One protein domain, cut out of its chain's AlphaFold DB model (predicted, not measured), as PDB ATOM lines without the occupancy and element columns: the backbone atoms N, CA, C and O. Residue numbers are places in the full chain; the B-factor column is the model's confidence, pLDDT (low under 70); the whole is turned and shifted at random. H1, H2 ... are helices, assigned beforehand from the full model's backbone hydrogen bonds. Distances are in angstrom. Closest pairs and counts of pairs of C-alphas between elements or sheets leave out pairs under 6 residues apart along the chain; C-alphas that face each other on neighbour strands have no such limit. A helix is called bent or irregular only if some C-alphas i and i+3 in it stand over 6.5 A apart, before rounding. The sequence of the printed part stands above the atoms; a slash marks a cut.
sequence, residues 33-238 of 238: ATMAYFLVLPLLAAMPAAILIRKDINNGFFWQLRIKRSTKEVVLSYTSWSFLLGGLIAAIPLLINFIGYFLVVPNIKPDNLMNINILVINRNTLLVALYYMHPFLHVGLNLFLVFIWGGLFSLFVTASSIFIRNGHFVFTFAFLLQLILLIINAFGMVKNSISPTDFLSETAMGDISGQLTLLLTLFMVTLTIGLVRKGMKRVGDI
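AT A GLANCE: This is residues 33 to 238 of the 238 residues of an uncharacterized protein of Levilactobacillus brevis (UniProt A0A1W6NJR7). Four long helical rods, H1, H3a, H5 and H8, make an elongated bundle with H5 in its middle, and H6 packs on one side of it, its residues 172 to 178 touching H1 and its residues 173 to 174 touching H5, with short H7 tucked between H6, H1 and H5. Short H2 lies at one end of the bundle; H4 and the long stretch 103 to 127 lie at the other, where residues 99 to 107 stick out. The 206 printed residues include eight named helices, H1 to H8 in chain order, and no named strand: all helix. The whole is compact, with a radius of gyration of the C-alphas of 19.1 A and spans of 63 by 42 by 25 A, only just elongated.

HOW THE PARTS SIT: Start at H3, residues 71 to 102, assigned by its hydrogen bonds as one helix but bent: C-alphas 90 and 93 are 6.7 A apart, and its arms are H3a, residues 71 to 90, and H3b, residues 93 to 102. H3a touches the hub, H5, residues 135 to 161, opposite ways at a steep tilt of 42 degrees; the closest C-alphas, of Phe 83 and Gly 151, are 3.9 A apart. H5, with residues 150 to 161 alone, touches H1, residues 33 to 58, Ala 46 to Ser 154 being the closest C-alphas at 3.9 A. H5, with residues 149 to 160 alone, touches H8, residues 210 to 236, the same way at a shallow tilt of 29 degrees; the closest C-alphas are those of Ala 159 and Val 228, 5.2 A. H1 and H8 are apart. H6, residues 172 to 186, touches H1 at Pro 42 and Phe 175, the closest C-alphas, 5.3 A. H7, residues 196 to 200, touches H5, closest at the C-alphas of Val 146 and Leu 200, 6.0 A. H2, residues 61 to 68, and H3a form a hairpin and only just touch, with 3 pairs of C-alphas within 8 A, the closest being Arg 66 and Val 74, 6.8 A. H4, residues 128 to 133, touches H5 only at the corner, closest at the C-alphas of Tyr 131 and His 138, 5.3 A. Every O i to N i+4 pair is within hydrogen-bond range in H3a, H3b, H4, H5, H6, H7 and H8, against 18 of 22 in H1 and 3 of 4 in H2.

IN THESE COORDINATES: Find C-alpha 33 at (102.297, 140.142, 116.803); from there H1 runs 36.0 A, irregular, with C-alphas 39 and 42 at 7.4 A. H3a spans 28.6 A, H5 38.9 A and H6 20.7 A. H8 spans 39.1 A and ends at C-alpha 236, (122.120, 104.953, 99.486).

THE WHOLE: Look for the farthest C-alphas at Ile 67 and Leu 113, 64.0 A apart. The printed part has no cut, and the link H3 to H4 is long. Residues 165 to 168 and 237 to 238 have pLDDT under 70.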
ATOM      1  N   ALA A  33     102.506 140.868 118.054       85.75
ATOM      2  CA  ALA A  33     102.297 140.142 116.803       85.75
ATOM      3  C   ALA A  33     103.621 139.824 116.087       85.75
ATOM      4  O   ALA A  33     103.818 138.694 115.645       85.75
ATOM      5  N   THR A  34     104.540 140.791 116.030       87.38
ATOM      6  CA  THR A  34     105.866 140.633 115.427       87.38
ATOM      7  C   THR A  34     106.717 139.638 116.205       87.38
ATOM      8  O   THR A  34     107.230 138.688 115.616       87.38
ATOM      9  N   MET A  35     106.804 139.800 117.532       88.00
ATOM     10  CA  MET A  35     107.534 138.866 118.397       88.00
ATOM     11  C   MET A  35     107.017 137.436 118.228       88.00
ATOM     12  O   MET A  35     107.792 136.510 118.004       88.00
ATOM     13  N   ALA A  36     105.696 137.256 118.306       90.50
ATOM     14  CA  ALA A  36     105.068 135.953 118.172       90.50
ATOM     15  C   ALA A  36     105.350 135.344 116.795       90.50
ATOM     16  O   ALA A  36     105.720 134.173 116.722       90.50
ATOM     17  N   TYR A  37     105.232 136.136 115.724       92.81
ATOM     18  CA  TYR A  37     105.483 135.689 114.357       92.81
ATOM     19  C   TYR A  37     106.913 135.177 114.176       92.81
ATOM     20  O   TYR A  37     107.099 134.024 113.786       92.81
ATOM     21  N   PHE A  38     107.924 135.986 114.511       92.69
ATOM     22  CA  PHE A  38     109.329 135.595 114.358       92.69
ATOM     23  C   PHE A  38     109.741 134.473 115.316       92.69
ATOM     24  O   PHE A  38     110.581 133.644 114.959       92.69
ATOM     25  N   LEU A  39     109.106 134.369 116.488       92.44
ATOM     26  CA  LEU A  39     109.314 133.260 117.414       92.44
ATOM     27  C   LEU A  39     108.848 131.920 116.822       92.44
ATOM     28  O   LEU A  39     109.572 130.929 116.914       92.44
ATOM     29  N   VAL A  40     107.658 131.875 116.211       93.31
ATOM     30  CA  VAL A  40     107.099 130.636 115.633       93.31
ATOM     31  C   VAL A  40     107.517 130.394 114.181       93.31
ATOM     32  O   VAL A  40     107.289 129.303 113.656       93.31
ATOM     33  N   LEU A  41     108.156 131.365 113.526       94.25
ATOM     34  CA  LEU A  41     108.576 131.297 112.124       94.25
ATOM     35  C   LEU A  41     109.320 130.004 111.743       94.25
ATOM     36  O   LEU A  41     108.955 129.414 110.723       94.25
ATOM     37  N   PRO A  42     110.291 129.491 112.531       93.56
ATOM     38  CA  PRO A  42     110.979 128.243 112.192       93.56
ATOM     39  C   PRO A  42     110.029 127.043 112.113       93.56
ATOM     40  O   PRO A  42     110.221 126.147 111.292       93.56
ATOM     41  N   LEU A  43     108.993 127.033 112.956       92.50
ATOM     42  CA  LEU A  43     107.968 125.994 112.987       92.50
ATOM     43  C   LEU A  43     107.105 126.056 111.724       92.50
ATOM     44  O   LEU A  43     106.925 125.041 111.050       92.50
ATOM     45  N   LEU A  44     106.620 127.258 111.384       92.94
ATOM     46  CA  LEU A  44     105.784 127.501 110.205       92.94
ATOM     47  C   LEU A  44     106.524 127.135 108.915       92.94
ATOM     48  O   LEU A  44     105.985 126.417 108.074       92.94
ATOM     49  N   ALA A  45     107.776 127.572 108.784       93.94
ATOM     50  CA  ALA A  45     108.592 127.322 107.602       93.94
ATOM     51  C   ALA A  45     108.933 125.831 107.413       93.94
ATOM     52  O   ALA A  45     109.015 125.338 106.284       93.94
ATOM     53  N   ALA A  46     109.119 125.086 108.507       91.31
ATOM     54  CA  ALA A  46     109.511 123.679 108.460       91.31
ATOM     55  C   ALA A  46     108.345 122.687 108.321       91.31
ATOM     56  O   ALA A  46     108.525 121.594 107.776       91.31
ATOM     57  N   MET A  47     107.154 123.054 108.797       87.12
ATOM     58  CA  MET A  47     105.948 122.225 108.756       87.12
ATOM     59  C   MET A  47     105.623 121.605 107.377       87.12
ATOM     60  O   MET A  47     105.474 120.380 107.316       87.12
ATOM     61  N   PRO A  48     105.538 122.364 106.261       83.75
ATOM     62  CA  PRO A  48     105.168 121.814 104.949       83.75
ATOM     63  C   PRO A  48     106.140 120.729 104.473       83.75
ATOM     64  O   PRO A  48     105.722 119.667 104.011       83.75
ATOM     65  N   ALA A  49     107.443 120.977 104.618       83.06
ATOM     66  CA  ALA A  49     108.475 120.082 104.130       83.06
ATOM     67  C   ALA A  49     108.554 118.809 104.974       83.06
ATOM     68  O   ALA A  49     108.647 117.715 104.417       83.06
ATOM     69  N   ALA A  50     108.447 118.942 106.301       80.31
ATOM     70  CA  ALA A  50     108.434 117.810 107.221       80.31
ATOM     71  C   ALA A  50     107.260 116.859 106.945       80.31
ATOM     72  O   ALA A  50     107.446 115.643 106.920       80.31
ATOM     73  N   ILE A  51     106.062 117.406 106.710       81.75
ATOM     74  CA  ILE A  51     104.864 116.611 106.415       81.75
ATOM     75  C   ILE A  51     104.998 115.922 105.056       81.75
ATOM     76  O   ILE A  51     104.731 114.723 104.960       81.75
ATOM     77  N   LEU A  52     105.435 116.652 104.025       84.31
ATOM     78  CA  LEU A  52     105.526 116.139 102.659       84.31
ATOM     79  C   LEU A  52     106.507 114.966 102.552       84.31
ATOM     80  O   LEU A  52     106.108 113.867 102.170       84.31
ATOM     81  N   ILE A  53     107.768 115.162 102.957       80.81
ATOM     82  CA  ILE A  53     108.785 114.107 102.847       80.81
ATOM     83  C   ILE A  53     108.405 112.885 103.683       80.81
ATOM     84  O   ILE A  53     108.610 111.742 103.273       80.81
ATOM     85  N   ARG A  54     107.798 113.106 104.855       78.50
ATOM     86  CA  ARG A  54     107.435 112.010 105.740       78.50
ATOM     87  C   ARG A  54     106.267 111.196 105.204       78.50
ATOM     88  O   ARG A  54     106.291 109.970 105.318       78.50
ATOM     89  N   LYS A  55     105.267 111.860 104.629       83.50
ATOM     90  CA  LYS A  55     104.145 111.204 103.956       83.50
ATOM     91  C   LYS A  55     104.650 110.324 102.814       83.50
ATOM     92  O   LYS A  55     104.249 109.167 102.724       83.50
ATOM     93  N   ASP A  56     105.589 110.828 102.021       86.69
ATOM     94  CA  ASP A  56     106.136 110.095 100.880       86.69
ATOM     95  C   ASP A  56     107.016 108.909 101.293       86.69
ATOM     96  O   ASP A  56     106.987 107.863 100.640       86.69
ATOM     97  N   ILE A  57     107.756 109.028 102.401       80.62
ATOM     98  CA  ILE A  57     108.504 107.909 102.992       80.62
ATOM     99  C   ILE A  57     107.544 106.846 103.542       80.62
ATOM    100  O   ILE A  57     107.714 105.663 103.254       80.62
ATOM    101  N   ASN A  58     106.524 107.249 104.309       81.25
ATOM    102  CA  ASN A  58     105.572 106.322 104.930       81.25
ATOM    103  C   ASN A  58     104.726 105.572 103.884       81.25
ATOM    104  O   ASN A  58     104.465 104.385 104.053       81.25
ATOM    105  N   ASN A  59     104.329 106.244 102.801       84.44
ATOM    106  CA  ASN A  59     103.527 105.652 101.727       84.44
ATOM    107  C   ASN A  59     104.371 104.863 100.709       84.44
ATOM    108  O   ASN A  59     103.837 104.350  99.729       84.44
ATOM    109  N   GLY A  60     105.694 104.809 100.889       83.38
ATOM    110  CA  GLY A  60     106.619 104.135  99.977       83.38
ATOM    111  C   GLY A  60     106.845 104.844  98.636       83.38
ATOM    112  O   GLY A  60     107.630 104.356  97.823       83.38
ATOM    113  N   PHE A  61     106.228 106.009  98.408       86.56
ATOM    114  CA  PHE A  61     106.422 106.815  97.197       86.56
ATOM    115  C   PHE A  61     107.888 107.225  97.019       86.56
ATOM    116  O   PHE A  61     108.429 107.161  95.916       86.56
ATOM    117  N   PHE A  62     108.570 107.541  98.123       83.81
ATOM    118  CA  PHE A  62     110.003 107.827  98.119       83.81
ATOM    119  C   PHE A  62     110.832 106.678  97.517       83.81
ATOM    120  O   PHE A  62     111.740 106.907  96.715       83.81
ATOM    121  N   TRP A  63     110.497 105.426  97.850       83.75
ATOM    122  CA  TRP A  63     111.183 104.247  97.314       83.75
ATOM    123  C   TRP A  63     110.850 104.016  95.837       83.75
ATOM    124  O   TRP A  63     111.738 103.684  95.057       83.75
ATOM    125  N   GLN A  64     109.609 104.276  95.421       88.31
ATOM    126  CA  GLN A  64     109.216 104.206  94.009       88.31
ATOM    127  C   GLN A  64     109.971 105.228  93.148       88.31
ATOM    128  O   GLN A  64     110.379 104.915  92.028       88.31
ATOM    129  N   LEU A  65     110.205 106.436  93.670       86.94
ATOM    130  CA  LEU A  65     111.015 107.450  92.992       86.94
ATOM    131  C   LEU A  65     112.475 107.007  92.832       86.94
ATOM    132  O   LEU A  65     113.043 107.212  91.760       86.94
ATOM    133  N   ARG A  66     113.062 106.353  93.847       84.31
ATOM    134  CA  ARG A  66     114.437 105.814  93.782       84.31
ATOM    135  C   ARG A  66     114.624 104.731  92.718       84.31
ATOM    136  O   ARG A  66     115.725 104.582  92.209       84.31
ATOM    137  N   ILE A  67     113.575 103.992  92.354       85.94
ATOM    138  CA  ILE A  67     113.659 103.000  91.267       85.94
ATOM    139  C   ILE A  67     113.836 103.699  89.909       85.94
ATOM    140  O   ILE A  67     114.504 103.176  89.021       85.94
ATOM    141  N   LYS A  68     113.247 104.891  89.736       87.50
ATOM    142  CA  LYS A  68     113.244 105.627  88.459       87.50
ATOM    143  C   LYS A  68     114.345 106.684  88.342       87.50
ATOM    144  O   LYS A  68     114.631 107.132  87.235       87.50
ATOM    145  N   ARG A  69     114.896 107.151  89.463       88.38
ATOM    146  CA  ARG A  69     115.834 108.282  89.550       88.38
ATOM    147  C   ARG A  69     116.937 107.978  90.548       88.38
ATOM    148  O   ARG A  69     116.728 107.233  91.501       88.38
ATOM    149  N   SER A  70     118.101 108.599  90.378       87.12
ATOM    150  CA  SER A  70     119.193 108.391  91.333       87.12
ATOM    151  C   SER A  70     118.824 108.931  92.722       87.12
ATOM    152  O   SER A  70     118.140 109.949  92.847       87.12
ATOM    153  N   THR A  71     119.328 108.304  93.792       84.62
ATOM    154  CA  THR A  71     119.115 108.779  95.176       84.62
ATOM    155  C   THR A  71     119.486 110.257  95.338       84.62
ATOM    156  O   THR A  71     118.801 111.000  96.040       84.62
ATOM    157  N   LYS A  72     120.545 110.704  94.649       86.94
ATOM    158  CA  LYS A  72     120.994 112.100  94.650       86.94
ATOM    159  C   LYS A  72     119.939 113.039  94.062       86.94
ATOM    160  O   LYS A  72     119.653 114.062  94.672       86.94
ATOM    161  N   GLU A  73     119.364 112.702  92.910       88.50
ATOM    162  CA  GLU A  73     118.322 113.512  92.262       88.50
ATOM    163  C   GLU A  73     117.061 113.607  93.121       88.50
ATOM    164  O   GLU A  73     116.498 114.692  93.269       88.50
ATOM    165  N   VAL A  74     116.640 112.491  93.722       89.25
ATOM    166  CA  VAL A  74     115.448 112.452  94.580       89.25
ATOM    167  C   VAL A  74     115.652 113.327  95.815       89.25
ATOM    168  O   VAL A  74     114.852 114.226  96.067       89.25
ATOM    169  N   VAL A  75     116.746 113.124  96.559       87.62
ATOM    170  CA  VAL A  75     117.030 113.913  97.769       87.62
ATOM    171  C   VAL A  75     117.201 115.392  97.430       87.62
ATOM    172  O   VAL A  75     116.619 116.230  98.116       87.62
ATOM    173  N   LEU A  76     117.927 115.719  96.354       89.00
ATOM    174  CA  LEU A  76     118.113 117.106  95.933       89.00
ATOM    175  C   LEU A  76     116.767 117.775  95.623       89.00
ATOM    176  O   LEU A  76     116.520 118.879  96.101       89.00
ATOM    177  N   SER A  77     115.867 117.076  94.927       90.31
ATOM    178  CA  SER A  77     114.526 117.581  94.611       90.31
ATOM    179  C   SER A  77     113.730 117.920  95.874       90.31
ATOM    180  O   SER A  77     113.227 119.036  95.993       90.31
ATOM    181  N   TYR A  78     113.671 117.008  96.854       90.31
ATOM    182  CA  TYR A  78     112.997 117.280  98.130       90.31
ATOM    183  C   TYR A  78     113.631 118.455  98.876       90.31
ATOM    184  O   TYR A  78     112.914 119.294  99.416       90.31
ATOM    185  N   THR A  79     114.962 118.550  98.891       91.62
ATOM    186  CA  THR A  79     115.658 119.647  99.577       91.62
ATOM    187  C   THR A  79     115.440 121.004  98.910       91.62
ATOM    188  O   THR A  79     115.233 121.991  99.611       91.62
ATOM    189  N   SER A  80     115.416 121.066  97.576       92.38
ATOM    190  CA  SER A  80     115.143 122.299  96.833       92.38
ATOM    191  C   SER A  80     113.706 122.769  97.039       92.38
ATOM    192  O   SER A  80     113.487 123.935  97.356       92.38
ATOM    193  N   TRP A  81     112.729 121.864  96.931       92.69
ATOM    194  CA  TRP A  81     111.325 122.196  97.188       92.69
ATOM    195  C   TRP A  81     111.083 122.606  98.636       92.69
ATOM    196  O   TRP A  81     110.361 123.564  98.884       92.69
ATOM    197  N   SER A  82     111.724 121.925  99.583       93.44
ATOM    198  CA  SER A  82     111.682 122.280 100.999       93.44
ATOM    199  C   SER A  82     112.179 123.704 101.248       93.44
ATOM    200  O   SER A  82     111.470 124.506 101.854       93.44
ATOM    201  N   PHE A  83     113.349 124.054 100.705       95.31
ATOM    202  CA  PHE A  83     113.908 125.398 100.834       95.31
ATOM    203  C   PHE A  83     112.971 126.465 100.248       95.31
ATOM    204  O   PHE A  83     112.678 127.460 100.907       95.31
ATOM    205  N   LEU A  84     112.458 126.237  99.035       95.25
ATOM    206  CA  LEU A  84     111.551 127.176  98.369       95.25
ATOM    207  C   LEU A  84     110.245 127.356  99.149       95.25
ATOM    208  O   LEU A  84     109.844 128.484  99.415       95.25
ATOM    209  N   LEU A  85     109.593 126.261  99.552       94.50
ATOM    210  CA  LEU A  85     108.332 126.319 100.295       94.50
ATOM    211  C   LEU A  85     108.511 126.966 101.670       94.50
ATOM    212  O   LEU A  85     107.697 127.803 102.054       94.50
ATOM    213  N   GLY A  86     109.580 126.622 102.391       95.31
ATOM    214  CA  GLY A  86     109.887 127.221 103.688       95.31
ATOM    215  C   GLY A  86     110.143 128.721 103.598       95.31
ATOM    216  O   GLY A  86     109.612 129.486 104.404       95.31
ATOM    217  N   GLY A  87     110.899 129.154 102.586       96.00
ATOM    218  CA  GLY A  87     111.145 130.572 102.340       96.00
ATOM    219  C   GLY A  87     109.872 131.328 101.961       96.00
ATOM    220  O   GLY A  87     109.617 132.404 102.497       96.00
ATOM    221  N   LEU A  88     109.031 130.754 101.097       95.81
ATOM    222  CA  LEU A  88     107.756 131.362 100.707       95.81
ATOM    223  C   LEU A  88     106.793 131.491 101.892       95.81
ATOM    224  O   LEU A  88     106.191 132.544 102.068       95.81
ATOM    225  N   ILE A  89     106.675 130.466 102.738       95.38
ATOM    226  CA  ILE A  89     105.795 130.506 103.917       95.38
ATOM    227  C   ILE A  89     106.257 131.541 104.948       95.38
ATOM    228  O   ILE A  89     105.419 132.146 105.614       95.38
ATOM    229  N   ALA A  90     107.564 131.790 105.046       95.62
ATOM    230  CA  ALA A  90     108.111 132.850 105.887       95.62
ATOM    231  C   ALA A  90     107.961 134.255 105.263       95.62
ATOM    232  O   ALA A  90     107.680 135.219 105.962       95.62
ATOM    233  N   ALA A  91     108.132 134.409 103.950       96.25
ATOM    234  CA  ALA A  91     108.144 135.734 103.325       96.25
ATOM    235  C   ALA A  91     106.748 136.247 102.926       96.25
ATOM    236  O   ALA A  91     106.466 137.438 103.062       96.25
ATOM    237  N   ILE A  92     105.858 135.371 102.441       96.00
ATOM    238  CA  ILE A  92     104.545 135.761 101.900       96.00
ATOM    239  C   ILE A  92     103.672 136.489 102.937       96.00
ATOM    240  O   ILE A  92     103.135 137.541 102.586       96.00
ATOM    241  N   PRO A  93     103.521 136.018 104.194       94.88
ATOM    242  CA  PRO A  93     102.686 136.713 105.174       94.88
ATOM    243  C   PRO A  93     103.162 138.145 105.448       94.88
ATOM    244  O   PRO A  93     102.349 139.067 105.507       94.88
ATOM    245  N   LEU A  94     104.480 138.346 105.542       94.31
ATOM    246  CA  LEU A  94     105.078 139.665 105.740       94.31
ATOM    247  C   LEU A  94     104.932 140.562 104.510       94.31
ATOM    248  O   LEU A  94     104.689 141.758 104.667       94.31
ATOM    249  N   LEU A  95     105.041 140.001 103.303       95.50
ATOM    250  CA  LEU A  95     104.828 140.734 102.055       95.50
ATOM    251  C   LEU A  95     103.370 141.192 101.919       95.50
ATOM    252  O   LEU A  95     103.121 142.354 101.605       95.50
ATOM    253  N   ILE A  96     102.408 140.306 102.193       95.19
ATOM    254  CA  ILE A  96     100.977 140.644 102.183       95.19
ATOM    255  C   ILE A  96     100.689 141.724 103.226       95.19
ATOM    256  O   ILE A  96      99.994 142.692 102.921       95.19
ATOM    257  N   ASN A  97     101.248 141.597 104.434       94.19
ATOM    258  CA  ASN A  97     101.105 142.612 105.473       94.19
ATOM    259  C   ASN A  97     101.660 143.975 105.025       94.19
ATOM    260  O   ASN A  97     100.988 144.989 105.194       94.19
ATOM    261  N   PHE A  98     102.840 143.995 104.401       93.31
ATOM    262  CA  PHE A  98     103.459 145.218 103.896       93.31
ATOM    263  C   PHE A  98     102.612 145.891 102.811       93.31
ATOM    264  O   PHE A  98     102.290 147.073 102.925       93.31
ATOM    265  N   ILE A  99     102.185 145.131 101.797       93.75
ATOM    266  CA  ILE A  99     101.314 145.627 100.720       93.75
ATOM    267  C   ILE A  99      99.983 146.128 101.293       93.75
ATOM    268  O   ILE A  99      99.486 147.166 100.865       93.75
ATOM    269  N   GLY A 100      99.434 145.441 102.300       92.12
ATOM    270  CA  GLY A 100      98.224 145.866 102.998       92.12
ATOM    271  C   GLY A 100      98.333 147.276 103.581       92.12
ATOM    272  O   GLY A 100      97.390 148.055 103.461       92.12
ATOM    273  N   TYR A 101      99.491 147.656 104.132       90.69
ATOM    274  CA  TYR A 101      99.690 149.017 104.632       90.69
ATOM    275  C   TYR A 101      99.738 150.070 103.520       90.69
ATOM    276  O   TYR A 101      99.185 151.150 103.715       90.69
ATOM    277  N   PHE A 102     100.273 149.771 102.333       89.38
ATOM    278  CA  PHE A 102     100.206 150.711 101.198       89.38
ATOM    279  C   PHE A 102      98.775 151.058 100.772       89.38
ATOM    280  O   PHE A 102      98.559 152.111 100.179       89.38
ATOM    281  N   LEU A 103      97.800 150.197 101.072       89.88
ATOM    282  CA  LEU A 103      96.389 150.443 100.766       89.88
ATOM    283  C   LEU A 103      95.692 151.329 101.811       89.88
ATOM    284  O   LEU A 103      94.625 151.869 101.533       89.88
ATOM    285  N   VAL A 104      96.258 151.456 103.017       88.62
ATOM    286  CA  VAL A 104      95.580 152.047 104.189       88.62
ATOM    287  C   VAL A 104      96.273 153.310 104.708       88.62
ATOM    288  O   VAL A 104      95.618 154.148 105.337       88.62
ATOM    289  N   VAL A 105      97.582 153.450 104.488       88.06
ATOM    290  CA  VAL A 105      98.389 154.577 104.975       88.06
ATOM    291  C   VAL A 105      99.207 155.217 103.850       88.06
ATOM    292  O   VAL A 105      99.593 154.534 102.899       88.06
ATOM    293  N   PRO A 106      99.477 156.533 103.930       87.31
ATOM    294  CA  PRO A 106     100.238 157.232 102.904       87.31
ATOM    295  C   PRO A 106     101.691 156.745 102.854       87.31
ATOM    296  O   PRO A 106     102.324 156.501 103.881       87.31
ATOM    297  N   ASN A 107     102.250 156.650 101.647       89.06
ATOM    298  CA  ASN A 107     103.650 156.286 101.432       89.06
ATOM    299  C   ASN A 107     104.581 157.467 101.758       89.06
ATOM    300  O   ASN A 107     105.056 158.167 100.864       89.06
ATOM    301  N   ILE A 108     104.813 157.695 103.049       88.25
ATOM    302  CA  ILE A 108     105.743 158.702 103.558       88.25
ATOM    303  C   ILE A 108     107.067 158.017 103.891       88.25
ATOM    304  O   ILE A 108     107.102 156.951 104.502       88.25
ATOM    305  N   LYS A 109     108.171 158.625 103.466       87.75
ATOM    306  CA  LYS A 109     109.512 158.138 103.778       87.75
ATOM    307  C   LYS A 109     109.814 158.381 105.269       87.75
ATOM    308  O   LYS A 109     109.601 159.507 105.716       87.75
ATOM    309  N   PRO A 110     110.316 157.380 106.019       86.62
ATOM    310  CA  PRO A 110     110.639 157.560 107.426       86.62
ATOM    311  C   PRO A 110     111.816 158.526 107.590       86.62
ATOM    312  O   PRO A 110     112.763 158.515 106.798       86.62
ATOM    313  N   ASP A 111     111.754 159.335 108.643       85.38
ATOM    314  CA  ASP A 111     112.787 160.293 109.030       85.38
ATOM    315  C   ASP A 111     113.256 160.003 110.459       85.38
ATOM    316  O   ASP A 111     112.453 159.696 111.337       85.38
ATOM    317  N   ASN A 112     114.563 160.083 110.708       83.44
ATOM    318  CA  ASN A 112     115.143 159.702 111.997       83.44
ATOM    319  C   ASN A 112     114.668 160.597 113.157       83.44
ATOM    320  O   ASN A 112     114.429 160.107 114.258       83.44
ATOM    321  N   LEU A 113     114.510 161.903 112.921       82.75
ATOM    322  CA  LEU A 113     114.089 162.840 113.963       82.75
ATOM    323  C   LEU A 113     112.594 162.699 114.250       82.75
ATOM    324  O   LEU A 113     112.184 162.728 115.409       82.75
ATOM    325  N   MET A 114     111.789 162.514 113.202       78.06
ATOM    326  CA  MET A 114     110.342 162.358 113.347       78.06
ATOM    327  C   MET A 114     109.966 160.982 113.908       78.06
ATOM    328  O   MET A 114     109.099 160.885 114.770       78.06
ATOM    329  N   ASN A 115     110.644 159.913 113.485       81.75
ATOM    330  CA  ASN A 115     110.329 158.531 113.853       81.75
ATOM    331  C   ASN A 115     111.243 157.973 114.960       81.75
ATOM    332  O   ASN A 115     111.554 156.784 114.983       81.75
ATOM    333  N   ILE A 116     111.659 158.799 115.921       78.06
ATOM    334  CA  ILE A 116     112.490 158.336 117.047       78.06
ATOM    335  C   ILE A 116     111.793 157.253 117.895       78.06
ATOM    336  O   ILE A 116     112.444 156.421 118.524       78.06
ATOM    337  N   ASN A 117     110.457 157.222 117.875       77.19
ATOM    338  CA  ASN A 117     109.626 156.296 118.642       77.19
ATOM    339  C   ASN A 117     109.749 154.826 118.202       77.19
ATOM    340  O   ASN A 117     109.473 153.948 119.013       77.19
ATOM    341  N   ILE A 118     110.141 154.552 116.951       78.75
ATOM    342  CA  ILE A 118     110.354 153.176 116.462       78.75
ATOM    343  C   ILE A 118     111.767 152.652 116.748       78.75
ATOM    344  O   ILE A 118     112.025 151.473 116.533       78.75
ATOM    345  N   LEU A 119     112.664 153.506 117.261       83.19
ATOM    346  CA  LEU A 119     114.006 153.138 117.726       83.19
ATOM    347  C   LEU A 119     114.854 152.380 116.685       83.19
ATOM    348  O   LEU A 119     115.627 151.495 117.046       83.19
ATOM    349  N   VAL A 120     114.751 152.741 115.404       86.06
ATOM    350  CA  VAL A 120     115.627 152.210 114.346       86.06
ATOM    351  C   VAL A 120     117.000 152.876 114.447       86.06
ATOM    352  O   VAL A 120     117.193 154.014 114.020       86.06
ATOM    353  N   ILE A 121     117.973 152.185 115.042       87.75
ATOM    354  CA  ILE A 121     119.311 152.730 115.311       87.75
ATOM    355  C   ILE A 121     120.413 151.749 114.905       87.75
ATOM    356  O   ILE A 121     120.209 150.545 114.799       87.75
ATOM    357  N   ASN A 122     121.638 152.251 114.706       87.06
ATOM    358  CA  ASN A 122     122.767 151.440 114.208       87.06
ATOM    359  C   ASN A 122     123.141 150.240 115.095       87.06
ATOM    360  O   ASN A 122     123.933 149.401 114.678       87.06
ATOM    361  N   ARG A 123     122.626 150.177 116.326       86.69
ATOM    362  CA  ARG A 123     122.883 149.067 117.244       86.69
ATOM    363  C   ARG A 123     121.936 147.890 117.044       86.69
ATOM    364  O   ARG A 123     122.380 146.762 117.183       86.69
ATOM    365  N   ASN A 124     120.667 148.138 116.734       88.06
ATOM    366  CA  ASN A 124     119.616 147.117 116.739       88.06
ATOM    367  C   ASN A 124     119.022 146.831 115.356       88.06
ATOM    368  O   ASN A 124     118.185 145.942 115.240       88.06
ATOM    369  N   THR A 125     119.444 147.565 114.328       89.31
ATOM    370  CA  THR A 125     118.953 147.410 112.960       89.31
ATOM    371  C   THR A 125     120.116 147.250 111.992       89.31
ATOM    372  O   THR A 125     121.131 147.947 112.065       89.31
ATOM    373  N   LEU A 126     119.973 146.311 111.060       89.75
ATOM    374  CA  LEU A 126     120.915 146.136 109.960       89.75
ATOM    375  C   LEU A 126     120.733 147.267 108.944       89.75
ATOM    376  O   LEU A 126     119.615 147.644 108.653       89.75
ATOM    377  N   LEU A 127     121.819 147.790 108.366       91.31
ATOM    378  CA  LEU A 127     121.759 148.736 107.234       91.31
ATOM    379  C   LEU A 127     120.869 149.983 107.470       91.31
ATOM    380  O   LEU A 127     120.191 150.447 106.557       91.31
ATOM    381  N   VAL A 128     120.926 150.590 108.658       91.12
ATOM    382  CA  VAL A 128     120.092 151.753 109.048       91.12
ATOM    383  C   VAL A 128     120.146 152.924 108.071       91.12
ATOM    384  O   VAL A 128     119.127 153.549 107.786       91.12
ATOM    385  N   ALA A 129     121.323 153.224 107.519       90.94
ATOM    386  CA  ALA A 129     121.444 154.267 106.504       90.94
ATOM    387  C   ALA A 129     120.547 153.973 105.287       90.94
ATOM    388  O   ALA A 129     119.897 154.874 104.763       90.94
ATOM    389  N   LEU A 130     120.445 152.705 104.878       92.25
ATOM    390  CA  LEU A 130     119.579 152.285 103.783       92.25
ATOM    391  C   LEU A 130     118.097 152.383 104.157       92.25
ATOM    392  O   LEU A 130     117.312 152.791 103.307       92.25
ATOM    393  N   TYR A 131     117.723 152.089 105.408       91.25
ATOM    394  CA  TYR A 131     116.354 152.279 105.899       91.25
ATOM    395  C   TYR A 131     115.886 153.730 105.707       91.25
ATOM    396  O   TYR A 131     114.863 153.980 105.074       91.25
ATOM    397  N   TYR A 132     116.687 154.703 106.154       91.56
ATOM    398  CA  TYR A 132     116.341 156.121 106.022       91.56
ATOM    399  C   TYR A 132     116.598 156.702 104.627       91.56
ATOM    400  O   TYR A 132     116.063 157.757 104.305       91.56
ATOM    401  N   MET A 133     117.403 156.073 103.764       92.81
ATOM    402  CA  MET A 133     117.636 156.559 102.395       92.81
ATOM    403  C   MET A 133     116.640 155.976 101.388       92.81
ATOM    404  O   MET A 133     116.034 156.730 100.619       92.81
ATOM    405  N   HIS A 134     116.447 154.659 101.418       93.75
ATOM    406  CA  HIS A 134     115.635 153.881 100.486       93.75
ATOM    407  C   HIS A 134     114.847 152.791 101.247       93.75
ATOM    408  O   HIS A 134     115.164 151.603 101.130       93.75
ATOM    409  N   PRO A 135     113.792 153.166 101.996       92.19
ATOM    410  CA  PRO A 135     113.087 152.257 102.908       92.19
ATOM    411  C   PRO A 135     112.457 151.053 102.192       92.19
ATOM    412  O   PRO A 135     112.459 149.942 102.710       92.19
ATOM    413  N   PHE A 136     111.994 151.229 100.951       92.94
ATOM    414  CA  PHE A 136     111.459 150.132 100.142       92.94
ATOM    415  C   PHE A 136     112.510 149.059  99.823       92.94
ATOM    416  O   PHE A 136     112.222 147.866  99.904       92.94
ATOM    417  N   LEU A 137     113.743 149.470  99.502       94.12
ATOM    418  CA  LEU A 137     114.844 148.531  99.267       94.12
ATOM    419  C   LEU A 137     115.248 147.824 100.561       94.12
ATOM    420  O   LEU A 137     115.532 146.630 100.532       94.12
ATOM    421  N   HIS A 138     115.233 148.543 101.684       94.62
ATOM    422  CA  HIS A 138     115.513 147.967 102.995       94.62
ATOM    423  C   HIS A 138     114.522 146.849 103.352       94.62
ATOM    424  O   HIS A 138     114.943 145.728 103.631       94.62
ATOM    425  N   VAL A 139     113.215 147.108 103.220       93.94
ATOM    426  CA  VAL A 139     112.166 146.097 103.442       93.94
ATOM    427  C   VAL A 139     112.329 144.907 102.495       93.94
ATOM    428  O   VAL A 139     112.205 143.757 102.915       93.94
ATOM    429  N   GLY A 140     112.658 145.156 101.223       94.75
ATOM    430  CA  GLY A 140     112.927 144.097 100.247       94.75
ATOM    431  C   GLY A 140     114.103 143.197 100.643       94.75
ATOM    432  O   GLY A 140     114.004 141.973 100.538       94.75
ATOM    433  N   LEU A 141     115.194 143.779 101.149       94.75
ATOM    434  CA  LEU A 141     116.335 143.022 101.667       94.75
ATOM    435  C   LEU A 141     115.968 142.231 102.923       94.75
ATOM    436  O   LEU A 141     116.367 141.071 103.036       94.75
ATOM    437  N   ASN A 142     115.181 142.814 103.832       94.50
ATOM    438  CA  ASN A 142     114.721 142.101 105.018       94.50
ATOM    439  C   ASN A 142     113.824 140.908 104.643       94.50
ATOM    440  O   ASN A 142     114.045 139.792 105.105       94.50
ATOM    441  N   LEU A 143     112.876 141.092 103.715       95.88
ATOM    442  CA  LEU A 143     112.048 140.005 103.173       95.88
ATOM    443  C   LEU A 143     112.886 138.900 102.523       95.88
ATOM    444  O   LEU A 143     112.591 137.717 102.695       95.88
ATOM    445  N   PHE A 144     113.941 139.266 101.796       96.31
ATOM    446  CA  PHE A 144     114.857 138.295 101.205       96.31
ATOM    447  C   PHE A 144     115.646 137.519 102.269       96.31
ATOM    448  O   PHE A 144     115.801 136.302 102.159       96.31
ATOM    449  N   LEU A 145     116.091 138.186 103.337       95.69
ATOM    450  CA  LEU A 145     116.745 137.531 104.469       95.69
ATOM    451  C   LEU A 145     115.789 136.559 105.182       95.69
ATOM    452  O   LEU A 145     116.170 135.418 105.455       95.69
ATOM    453  N   VAL A 146     114.536 136.968 105.407       96.31
ATOM    454  CA  VAL A 146     113.476 136.111 105.958       96.31
ATOM    455  C   VAL A 146     113.212 134.901 105.063       96.31
ATOM    456  O   VAL A 146     113.110 133.782 105.564       96.31
ATOM    457  N   PHE A 147     113.158 135.092 103.743       97.44
ATOM    458  CA  PHE A 147     113.018 134.001 102.781       97.44
ATOM    459  C   PHE A 147     114.168 132.990 102.900       97.44
ATOM    460  O   PHE A 147     113.927 131.785 102.982       97.44
ATOM    461  N   ILE A 148     115.420 133.465 102.964       97.19
ATOM    462  CA  ILE A 148     116.595 132.598 103.125       97.19
ATOM    463  C   ILE A 148     116.492 131.793 104.422       97.19
ATOM    464  O   ILE A 148     116.640 130.573 104.394       97.19
ATOM    465  N   TRP A 149     116.222 132.447 105.554       96.44
ATOM    466  CA  TRP A 149     116.165 131.768 106.850       96.44
ATOM    467  C   TRP A 149     114.973 130.817 106.976       96.44
ATOM    468  O   TRP A 149     115.146 129.705 107.476       96.44
ATOM    469  N   GLY A 150     113.803 131.179 106.444       96.19
ATOM    470  CA  GLY A 150     112.665 130.265 106.320       96.19
ATOM    471  C   GLY A 150     113.026 129.011 105.522       96.19
ATOM    472  O   GLY A 150     112.766 127.885 105.957       96.19
ATOM    473  N   GLY A 151     113.716 129.182 104.394       96.12
ATOM    474  CA  GLY A 151     114.217 128.067 103.596       96.12
ATOM    475  C   GLY A 151     115.249 127.214 104.338       96.12
ATOM    476  O   GLY A 151     115.170 125.985 104.303       96.12
ATOM    477  N   LEU A 152     116.186 127.835 105.062       96.00
ATOM    478  CA  LEU A 152     117.199 127.133 105.856       96.00
ATOM    479  C   LEU A 152     116.590 126.320 107.003       96.00
ATOM    480  O   LEU A 152     117.017 125.185 107.223       96.00
ATOM    481  N   PHE A 153     115.576 126.840 107.702       95.44
ATOM    482  CA  PHE A 153     114.861 126.085 108.738       95.44
ATOM    483  C   PHE A 153     114.155 124.859 108.163       95.44
ATOM    484  O   PHE A 153     114.260 123.760 108.717       95.44
ATOM    485  N   SER A 154     113.484 125.029 107.024       94.69
ATOM    486  CA  SER A 154     112.814 123.927 106.336       94.69
ATOM    487  C   SER A 154     113.806 122.866 105.869       94.69
ATOM    488  O   SER A 154     113.616 121.667 106.108       94.69
ATOM    489  N   LEU A 155     114.934 123.301 105.306       93.75
ATOM    490  CA  LEU A 155     116.012 122.427 104.864       93.75
ATOM    491  C   LEU A 155     116.650 121.666 106.034       93.75
ATOM    492  O   LEU A 155     116.873 120.461 105.927       93.75
ATOM    493  N   PHE A 156     116.896 122.337 107.160       92.69
ATOM    494  CA  PHE A 156     117.428 121.729 108.381       92.69
ATOM    495  C   PHE A 156     116.528 120.605 108.898       92.69
ATOM    496  O   PHE A 156     117.002 119.499 109.172       92.69
ATOM    497  N   VAL A 157     115.219 120.849 108.967       91.75
ATOM    498  CA  VAL A 157     114.237 119.844 109.390       91.75
ATOM    499  C   VAL A 157     114.139 118.707 108.380       91.75
ATOM    500  O   VAL A 157     114.140 117.539 108.765       91.75
ATOM    501  N   THR A 158     114.129 119.021 107.087       89.69
ATOM    502  CA  THR A 158     114.068 118.023 106.010       89.69
ATOM    503  C   THR A 158     115.280 117.101 106.050       89.69
ATOM    504  O   THR A 158     115.129 115.881 106.045       89.69
ATOM    505  N   ALA A 159     116.481 117.660 106.184       88.75
ATOM    506  CA  ALA A 159     117.707 116.886 106.314       88.75
ATOM    507  C   ALA A 159     117.706 116.033 107.594       88.75
ATOM    508  O   ALA A 159     118.074 114.861 107.554       88.75
ATOM    509  N   SER A 160     117.224 116.584 108.712       86.81
ATOM    510  CA  SER A 160     117.095 115.870 109.991       86.81
ATOM    511  C   SER A 160     116.066 114.733 109.932       86.81
ATOM    512  O   SER A 160     116.271 113.684 110.542       86.81
ATOM    513  N   SER A 161     114.997 114.887 109.147       85.75
ATOM    514  CA  SER A 161     113.928 113.888 109.004       85.75
ATOM    515  C   SER A 161     114.407 112.551 108.438       85.75
ATOM    516  O   SER A 161     113.866 111.510 108.801       85.75
ATOM    517  N   ILE A 162     115.476 112.561 107.633       80.00
ATOM    518  CA  ILE A 162     116.112 111.349 107.099       80.00
ATOM    519  C   ILE A 162     116.727 110.512 108.233       80.00
ATOM    520  O   ILE A 162     116.807 109.288 108.145       80.00
ATOM    521  N   PHE A 163     117.165 111.157 109.318       80.56
ATOM    522  CA  PHE A 163     117.820 110.472 110.428       80.56
ATOM    523  C   PHE A 163     116.858 109.981 111.510       80.56
ATOM    524  O   PHE A 163     117.218 109.065 112.256       80.56
ATOM    525  N   ILE A 164     115.667 110.576 111.598       78.81
ATOM    526  CA  ILE A 164     114.726 110.387 112.701       78.81
ATOM    527  C   ILE A 164     113.584 109.463 112.275       78.81
ATOM    528  O   ILE A 164     112.800 109.754 111.373       78.81
ATOM    529  N   ARG A 165     113.425 108.350 112.999       67.19
ATOM    530  CA  ARG A 165     112.371 107.368 112.715       67.19
ATOM    531  C   ARG A 165     110.977 107.848 113.127       67.19
ATOM    532  O   ARG A 165     110.018 107.408 112.509       67.19
ATOM    533  N   ASN A 166     110.842 108.794 114.058       68.56
ATOM    534  CA  ASN A 166     109.549 109.311 114.538       68.56
ATOM    535  C   ASN A 166     109.177 110.629 113.838       68.56
ATOM    536  O   ASN A 166     109.740 111.678 114.132       68.56
ATOM    537  N   GLY A 167     108.225 110.576 112.903       63.66
ATOM    538  CA  GLY A 167     107.951 111.681 111.973       63.66
ATOM    539  C   GLY A 167     107.216 112.886 112.563       63.66
ATOM    540  O   GLY A 167     107.318 113.979 112.018       63.66
ATOM    541  N   HIS A 168     106.494 112.713 113.672       65.88
ATOM    542  CA  HIS A 168     105.598 113.749 114.199       65.88
ATOM    543  C   HIS A 168     106.306 114.887 114.944       65.88
ATOM    544  O   HIS A 168     105.703 115.931 115.134       65.88
ATOM    545  N   PHE A 169     107.572 114.720 115.332       76.38
ATOM    546  CA  PHE A 169     108.303 115.713 116.132       76.38
ATOM    547  C   PHE A 169     109.423 116.424 115.362       76.38
ATOM    548  O   PHE A 169     110.138 117.249 115.924       76.38
ATOM    549  N   VAL A 170     109.610 116.114 114.074       80.31
ATOM    550  CA  VAL A 170     110.786 116.588 113.323       80.31
ATOM    551  C   VAL A 170     110.730 118.101 113.062       80.31
ATOM    552  O   VAL A 170     111.755 118.775 113.123       80.31
ATOM    553  N   PHE A 171     109.545 118.672 112.846       80.88
ATOM    554  CA  PHE A 171     109.401 120.118 112.627       80.88
ATOM    555  C   PHE A 171     109.701 120.954 113.882       80.88
ATOM    556  O   PHE A 171     110.113 122.106 113.766       80.88
ATOM    557  N   THR A 172     109.600 120.369 115.081       86.25
ATOM    558  CA  THR A 172     109.913 121.050 116.345       86.25
ATOM    559  C   THR A 172     111.409 121.340 116.497       86.25
ATOM    560  O   THR A 172     111.777 122.254 117.226       86.25
ATOM    561  N   PHE A 173     112.294 120.631 115.786       86.62
ATOM    562  CA  PHE A 173     113.746 120.830 115.901       86.62
ATOM    563  C   PHE A 173     114.201 122.231 115.483       86.62
ATOM    564  O   PHE A 173     115.069 122.797 116.142       86.62
ATOM    565  N   ALA A 174     113.619 122.810 114.426       89.38
ATOM    566  CA  ALA A 174     113.945 124.180 114.021       89.38
ATOM    567  C   ALA A 174     113.534 125.198 115.095       89.38
ATOM    568  O   ALA A 174     114.277 126.132 115.387       89.38
ATOM    569  N   PHE A 175     112.380 124.977 115.726       91.31
ATOM    570  CA  PHE A 175     111.907 125.816 116.822       91.31
ATOM    571  C   PHE A 175     112.779 125.673 118.077       91.31
ATOM    572  O   PHE A 175     113.190 126.676 118.652       91.31
ATOM    573  N   LEU A 176     113.142 124.446 118.462       91.38
ATOM    574  CA  LEU A 176     114.045 124.198 119.592       91.38
ATOM    575  C   LEU A 176     115.424 124.827 119.376       91.38
ATOM    576  O   LEU A 176     115.970 125.410 120.306       91.38
ATOM    577  N   LEU A 177     115.965 124.747 118.156       89.94
ATOM    578  CA  LEU A 177     117.218 125.413 117.806       89.94
ATOM    579  C   LEU A 177     117.122 126.922 118.066       89.94
ATOM    580  O   LEU A 177     117.996 127.487 118.718       89.94
ATOM    581  N   GLN A 178     116.041 127.561 117.613       92.25
ATOM    582  CA  GLN A 178     115.817 128.982 117.861       92.25
ATOM    583  C   GLN A 178     115.669 129.301 119.355       92.25
ATOM    584  O   GLN A 178     116.261 130.273 119.822       92.25
ATOM    585  N   LEU A 179     114.932 128.483 120.113       92.38
ATOM    586  CA  LEU A 179     114.777 128.678 121.556       92.38
ATOM    587  C   LEU A 179     116.109 128.581 122.302       92.38
ATOM    588  O   LEU A 179     116.373 129.403 123.173       92.38
ATOM    589  N   ILE A 180     116.965 127.621 121.951       91.56
ATOM    590  CA  ILE A 180     118.293 127.484 122.564       91.56
ATOM    591  C   ILE A 180     119.128 128.745 122.312       91.56
ATOM    592  O   ILE A 180     119.727 129.272 123.246       91.56
ATOM    593  N   LEU A 181     119.131 129.266 121.079       90.44
ATOM    594  CA  LEU A 181     119.851 130.501 120.743       90.44
ATOM    595  C   LEU A 181     119.302 131.713 121.508       90.44
ATOM    596  O   LEU A 181     120.076 132.534 121.997       90.44
ATOM    597  N   LEU A 182     117.979 131.800 121.662       90.56
ATOM    598  CA  LEU A 182     117.332 132.859 122.433       90.56
ATOM    599  C   LEU A 182     117.696 132.785 123.924       90.56
ATOM    600  O   LEU A 182     117.967 133.808 124.544       90.56
ATOM    601  N   ILE A 183     117.752 131.580 124.495       89.94
ATOM    602  CA  ILE A 183     118.164 131.367 125.887       89.94
ATOM    603  C   ILE A 183     119.629 131.781 126.085       89.94
ATOM    604  O   ILE A 183     119.937 132.479 127.048       89.94
ATOM    605  N   ILE A 184     120.527 131.415 125.164       88.12
ATOM    606  CA  ILE A 184     121.943 131.820 125.217       88.12
ATOM    607  C   ILE A 184     122.080 133.351 125.188       88.12
ATOM    608  O   ILE A 184     122.847 133.909 125.976       88.12
ATOM    609  N   ASN A 185     121.306 134.030 124.332       87.31
ATOM    610  CA  ASN A 185     121.226 135.492 124.324       87.31
ATOM    611  C   ASN A 185     120.738 136.045 125.670       87.31
ATOM    612  O   ASN A 185     121.334 136.979 126.203       87.31
ATOM    613  N   ALA A 186     119.680 135.460 126.240       86.12
ATOM    614  CA  ALA A 186     119.074 135.921 127.489       86.12
ATOM    615  C   ALA A 186     120.020 135.812 128.698       86.12
ATOM    616  O   ALA A 186     119.961 136.644 129.599       86.12
ATOM    617  N   PHE A 187     120.931 134.834 128.705       86.56
ATOM    618  CA  PHE A 187     121.971 134.711 129.732       86.56
ATOM    619  C   PHE A 187     123.119 135.726 129.585       86.56
ATOM    620  O   PHE A 187     124.047 135.711 130.392       86.56
ATOM    621  N   GLY A 188     123.092 136.598 128.570       79.94
ATOM    622  CA  GLY A 188     124.118 137.623 128.363       79.94
ATOM    623  C   GLY A 188     125.492 137.055 128.001       79.94
ATOM    624  O   GLY A 188     126.501 137.741 128.136       79.94
ATOM    625  N   MET A 189     125.548 135.799 127.541       77.12
ATOM    626  CA  MET A 189     126.800 135.128 127.174       77.12
ATOM    627  C   MET A 189     127.430 135.708 125.902       77.12
ATOM    628  O   MET A 189     128.613 135.493 125.642       77.12
ATOM    629  N   VAL A 190     126.645 136.434 125.100       80.00
ATOM    630  CA  VAL A 190     127.072 137.019 123.828       80.00
ATOM    631  C   VAL A 190     126.649 138.485 123.783       80.00
ATOM    632  O   VAL A 190     125.521 138.826 124.119       80.00
ATOM    633  N   LYS A 191     127.571 139.359 123.363       80.62
ATOM    634  CA  LYS A 191     127.333 140.809 123.256       80.62
ATOM    635  C   LYS A 191     126.345 141.164 122.141       80.62
ATOM    636  O   LYS A 191     125.576 142.105 122.283       80.62
ATOM    637  N   ASN A 192     126.403 140.429 121.036       85.12
ATOM    638  CA  ASN A 192     125.537 140.609 119.881       85.12
ATOM    639  C   ASN A 192     124.572 139.430 119.777       85.12
ATOM    640  O   ASN A 192     124.974 138.290 120.010       85.12
ATOM    641  N   SER A 193     123.328 139.696 119.387       85.69
ATOM    642  CA  SER A 193     122.313 138.655 119.280       85.69
ATOM    643  C   SER A 193     122.678 137.610 118.220       85.69
ATOM    644  O   SER A 193     123.002 137.944 117.078       85.69
ATOM    645  N   ILE A 194     122.598 136.333 118.609       88.62
ATOM    646  CA  ILE A 194     122.789 135.176 117.719       88.62
ATOM    647  C   ILE A 194     121.473 134.520 117.278       88.62
ATOM    648  O   ILE A 194     121.496 133.544 116.524       88.62
ATOM    649  N   SER A 195     120.324 135.005 117.752       89.44
ATOM    650  CA  SER A 195     119.031 134.368 117.509       89.44
ATOM    651  C   SER A 195     118.405 134.886 116.203       89.44
ATOM    652  O   SER A 195     118.346 136.098 115.981       89.44
ATOM    653  N   PRO A 196     117.885 133.998 115.333       89.75
ATOM    654  CA  PRO A 196     117.217 134.425 114.105       89.75
ATOM    655  C   PRO A 196     115.993 135.302 114.335       89.75
ATOM    656  O   PRO A 196     115.764 136.233 113.579       89.75
ATOM    657  N   THR A 197     115.251 135.068 115.413       89.88
ATOM    658  CA  THR A 197     114.127 135.926 115.818       89.88
ATOM    659  C   THR A 197     114.516 137.403 115.911       89.88
ATOM    660  O   THR A 197     113.755 138.249 115.456       89.88
ATOM    661  N   ASP A 198     115.705 137.714 116.431       88.75
ATOM    662  CA  ASP A 198     116.115 139.101 116.641       88.75
ATOM    663  C   ASP A 198     116.545 139.754 115.324       88.75
ATOM    664  O   ASP A 198     116.025 140.804 114.963       88.75
ATOM    665  N   PHE A 199     117.453 139.131 114.565       90.00
ATOM    666  CA  PHE A 199     118.003 139.756 113.352       90.00
ATOM    667  C   PHE A 199     117.122 139.649 112.103       90.00
ATOM    668  O   PHE A 199     117.455 140.260 111.089       90.00
ATOM    669  N   LEU A 200     116.046 138.854 112.137       91.25
ATOM    670  CA  LEU A 200     115.044 138.797 111.063       91.25
ATOM    671  C   LEU A 200     113.967 139.881 111.196       91.25
ATOM    672  O   LEU A 200     113.343 140.255 110.199       91.25
ATOM    673  N   SER A 201     113.744 140.382 112.410       88.38
ATOM    674  CA  SER A 201     113.015 141.633 112.612       88.38
ATOM    675  C   SER A 201     113.935 142.817 112.293       88.38
ATOM    676  O   SER A 201     115.131 142.755 112.579       88.38
ATOM    677  N   GLU A 202     113.424 143.896 111.689       84.75
ATOM    678  CA  GLU A 202     114.290 145.033 111.335       84.75
ATOM    679  C   GLU A 202     114.848 145.740 112.573       84.75
ATOM    680  O   GLU A 202     115.944 146.288 112.513       84.75
ATOM    681  N   THR A 203     114.133 145.731 113.699       86.12
ATOM    682  CA  THR A 203     114.646 146.206 114.991       86.12
ATOM    683  C   THR A 203     114.669 145.057 115.975       86.12
ATOM    684  O   THR A 203     113.626 144.471 116.238       86.12
ATOM    685  N   ALA A 204     115.820 144.759 116.569       85.44
ATOM    686  CA  ALA A 204     115.902 143.816 117.680       85.44
ATOM    687  C   ALA A 204     115.837 144.484 119.049       85.44
ATOM    688  O   ALA A 204     116.063 145.684 119.215       85.44
ATOM    689  N   MET A 205     115.594 143.651 120.062       80.25
ATOM    690  CA  MET A 205     115.738 144.046 121.463       80.25
ATOM    691  C   MET A 205     117.206 144.118 121.917       80.25
ATOM    692  O   MET A 205     117.503 144.806 122.890       80.25
ATOM    693  N   GLY A 206     118.113 143.410 121.236       83.12
ATOM    694  CA  GLY A 206     119.550 143.387 121.526       83.12
ATOM    695  C   GLY A 206     120.402 143.965 120.394       83.12
ATOM    696  O   GLY A 206     119.906 144.250 119.305       83.12
ATOM    697  N   ASP A 207     121.704 144.106 120.646       87.19
ATOM    698  CA  ASP A 207     122.648 144.611 119.647       87.19
ATOM    699  C   ASP A 207     122.837 143.582 118.515       87.19
ATOM    700  O   ASP A 207     123.210 142.432 118.755       87.19
ATOM    701  N   ILE A 208     122.653 143.985 117.259       89.25
ATOM    702  CA  ILE A 208     122.882 143.145 116.078       89.25
ATOM    703  C   ILE A 208     124.123 143.633 115.336       89.25
ATOM    704  O   ILE A 208     124.384 144.825 115.210       89.25
ATOM    705  N   SER A 209     124.896 142.686 114.809       91.75
ATOM    706  CA  SER A 209     125.977 142.967 113.868       91.75
ATOM    707  C   SER A 209     125.721 142.245 112.553       91.75
ATOM    708  O   SER A 209     125.577 141.023 112.536       91.75
ATOM    709  N   GLY A 210     125.743 142.980 111.437       88.69
ATOM    710  CA  GLY A 210     125.563 142.393 110.105       88.69
ATOM    711  C   GLY A 210     126.623 141.347 109.754       88.69
ATOM    712  O   GLY A 210     126.313 140.349 109.107       88.69
ATOM    713  N   GLN A 211     127.854 141.518 110.244       90.38
ATOM    714  CA  GLN A 211     128.914 140.527 110.058       90.38
ATOM    715  C   GLN A 211     128.582 139.212 110.776       90.38
ATOM    716  O   GLN A 211     128.768 138.137 110.207       90.38
ATOM    717  N   LEU A 212     128.060 139.290 112.003       91.75
ATOM    718  CA  LEU A 212     127.664 138.109 112.767       91.75
ATOM    719  C   LEU A 212     126.474 137.402 112.110       91.75
ATOM    720  O   LEU A 212     126.522 136.190 111.923       91.75
ATOM    721  N   THR A 213     125.453 138.151 111.685       92.94
ATOM    722  CA  THR A 213     124.300 137.605 110.953       92.94
ATOM    723  C   THR A 213     124.737 136.859 109.689       92.94
ATOM    724  O   THR A 213     124.262 135.751 109.421       92.94
ATOM    725  N   LEU A 214     125.688 137.412 108.930       94.00
ATOM    726  CA  LEU A 214     126.234 136.765 107.737       94.00
ATOM    727  C   LEU A 214     126.985 135.472 108.085       94.00
ATOM    728  O   LEU A 214     126.753 134.444 107.448       94.00
ATOM    729  N   LEU A 215     127.829 135.485 109.121       94.50
ATOM    730  CA  LEU A 215     128.550 134.292 109.582       94.50
ATOM    731  C   LEU A 215     127.598 133.188 110.059       94.50
ATOM    732  O   LEU A 215     127.784 132.029 109.689       94.50
ATOM    733  N   LEU A 216     126.555 133.532 110.817       94.12
ATOM    734  CA  LEU A 216     125.529 132.584 111.263       94.12
ATOM    735  C   LEU A 216     124.749 131.992 110.086       94.12
ATOM    736  O   LEU A 216     124.475 130.793 110.063       94.12
ATOM    737  N   THR A 217     124.446 132.812 109.078       95.12
ATOM    738  CA  THR A 217     123.778 132.354 107.852       95.12
ATOM    739  C   THR A 217     124.664 131.359 107.098       95.12
ATOM    740  O   THR A 217     124.206 130.273 106.742       95.12
ATOM    741  N   LEU A 218     125.955 131.664 106.917       96.06
ATOM    742  CA  LEU A 218     126.917 130.748 106.290       96.06
ATOM    743  C   LEU A 218     127.099 129.456 107.098       96.06
ATOM    744  O   LEU A 218     127.147 128.363 106.527       96.06
ATOM    745  N   PHE A 219     127.151 129.556 108.425       95.38
ATOM    746  CA  PHE A 219     127.207 128.396 109.308       95.38
ATOM    747  C   PHE A 219     125.978 127.494 109.125       95.38
ATOM    748  O   PHE A 219     126.124 126.294 108.899       95.38
ATOM    749  N   MET A 220     124.768 128.056 109.109       95.06
ATOM    750  CA  MET A 220     123.545 127.279 108.872       95.06
ATOM    751  C   MET A 220     123.493 126.657 107.470       95.06
ATOM    752  O   MET A 220     123.083 125.504 107.320       95.06
ATOM    753  N   VAL A 221     123.966 127.361 106.437       95.94
ATOM    754  CA  VAL A 221     124.099 126.808 105.074       95.94
ATOM    755  C   VAL A 221     125.055 125.611 105.060       95.94
ATOM    756  O   VAL A 221     124.721 124.544 104.546       95.94
ATOM    757  N   THR A 222     126.243 125.744 105.650       95.44
ATOM    758  CA  THR A 222     127.225 124.645 105.683       95.44
ATOM    759  C   THR A 222     126.729 123.446 106.489       95.44
ATOM    760  O   THR A 222     126.872 122.306 106.040       95.44
ATOM    761  N   LEU A 223     126.073 123.690 107.626       94.56
ATOM    762  CA  LEU A 223     125.460 122.662 108.461       94.56
ATOM    763  C   LEU A 223     124.380 121.892 107.695       94.56
ATOM    764  O   LEU A 223     124.400 120.660 107.665       94.56
ATOM    765  N   THR A 224     123.463 122.598 107.033       93.88
ATOM    766  CA  THR A 224     122.379 121.965 106.266       93.88
ATOM    767  C   THR A 224     122.913 121.168 105.077       93.88
ATOM    768  O   THR A 224     122.521 120.015 104.899       93.88
ATOM    769  N   ILE A 225     123.884 121.698 104.325       93.62
ATOM    770  CA  ILE A 225     124.562 120.956 103.246       93.62
ATOM    771  C   ILE A 225     125.247 119.694 103.792       93.62
ATOM    772  O   ILE A 225     125.154 118.625 103.180       93.62
ATOM    773  N   GLY A 226     125.918 119.788 104.942       93.56
ATOM    774  CA  GLY A 226     126.548 118.649 105.612       93.56
ATOM    775  C   GLY A 226     125.542 117.559 105.989       93.56
ATOM    776  O   GLY A 226     125.763 116.382 105.684       93.56
ATOM    777  N   LEU A 227     124.407 117.946 106.580       92.06
ATOM    778  CA  LEU A 227     123.324 117.025 106.933       92.06
ATOM    779  C   LEU A 227     122.709 116.363 105.699       92.06
ATOM    780  O   LEU A 227     122.527 115.147 105.702       92.06
ATOM    781  N   VAL A 228     122.458 117.116 104.625       91.94
ATOM    782  CA  VAL A 228     121.933 116.570 103.364       91.94
ATOM    783  C   VAL A 228     122.913 115.567 102.757       91.94
ATOM    784  O   VAL A 228     122.514 114.462 102.396       91.94
ATOM    785  N   ARG A 229     124.213 115.890 102.700       91.38
ATOM    786  CA  ARG A 229     125.250 114.964 102.200       91.38
ATOM    787  C   ARG A 229     125.317 113.677 103.011       91.38
ATOM    788  O   ARG A 229     125.414 112.596 102.432       91.38
ATOM    789  N   LYS A 230     125.247 113.779 104.339       90.00
ATOM    790  CA  LYS A 230     125.228 112.613 105.230       90.00
ATOM    791  C   LYS A 230     123.932 111.805 105.069       90.00
ATOM    792  O   LYS A 230     123.986 110.578 105.071       90.00
ATOM    793  N   GLY A 231     122.797 112.475 104.868       86.00
ATOM    794  CA  GLY A 231     121.497 111.849 104.626       86.00
ATOM    795  C   GLY A 231     121.465 111.080 103.306       86.00
ATOM    796  O   GLY A 231     121.010 109.943 103.279       86.00
ATOM    797  N   MET A 232     122.039 111.645 102.238       86.81
ATOM    798  CA  MET A 232     122.165 110.973 100.939       86.81
ATOM    799  C   MET A 232     122.948 109.661 101.029       86.81
ATOM    800  O   MET A 232     122.510 108.668 100.455       86.81
ATOM    801  N   LYS A 233     124.078 109.645 101.753       86.69
ATOM    802  CA  LYS A 233     124.868 108.418 101.959       86.69
ATOM    803  C   LYS A 233     124.043 107.352 102.677       86.69
ATOM    804  O   LYS A 233     123.880 106.262 102.155       86.69
ATOM    805  N   ARG A 234     123.406 107.727 103.792       82.19
ATOM    806  CA  ARG A 234     122.574 106.815 104.588       82.19
ATOM    807  C   ARG A 234     121.426 106.195 103.791       82.19
ATOM    808  O   ARG A 234     121.121 105.032 103.996       82.19
ATOM    809  N   VAL A 235     120.765 106.965 102.927       80.56
ATOM    810  CA  VAL A 235     119.687 106.438 102.075       80.56
ATOM    811  C   VAL A 235     120.238 105.538 100.969       80.56
ATOM    812  O   VAL A 235     119.548 104.620 100.553       80.56
ATOM    813  N   GLY A 236     121.452 105.800 100.476       71.62
ATOM    814  CA  GLY A 236     122.120 104.953  99.486       71.62
ATOM    815  C   GLY A 236     122.497 103.570 100.016       71.62
ATOM    816  O   GLY A 236     122.436 102.615  99.253       71.62
ATOM    817  N   ASP A 237     122.828 103.475 101.305       67.50
ATOM    818  CA  ASP A 237     123.215 102.226 101.975       67.50
ATOM    819  C   ASP A 237     122.010 101.316 102.328       67.50
ATOM    820  O   ASP A 237     122.211 100.199 102.804       67.50
ATOM    821  N   ILE A 238     120.771 101.795 102.123       62.97
ATOM    822  CA  ILE A 238     119.493 101.092 102.371       62.97
ATOM    823  C   ILE A 238     118.841 100.696 101.042       62.97
ATOM    824  O   ILE A 238     118.375  99.544 100.961       62.97
TER     825      ILE A 238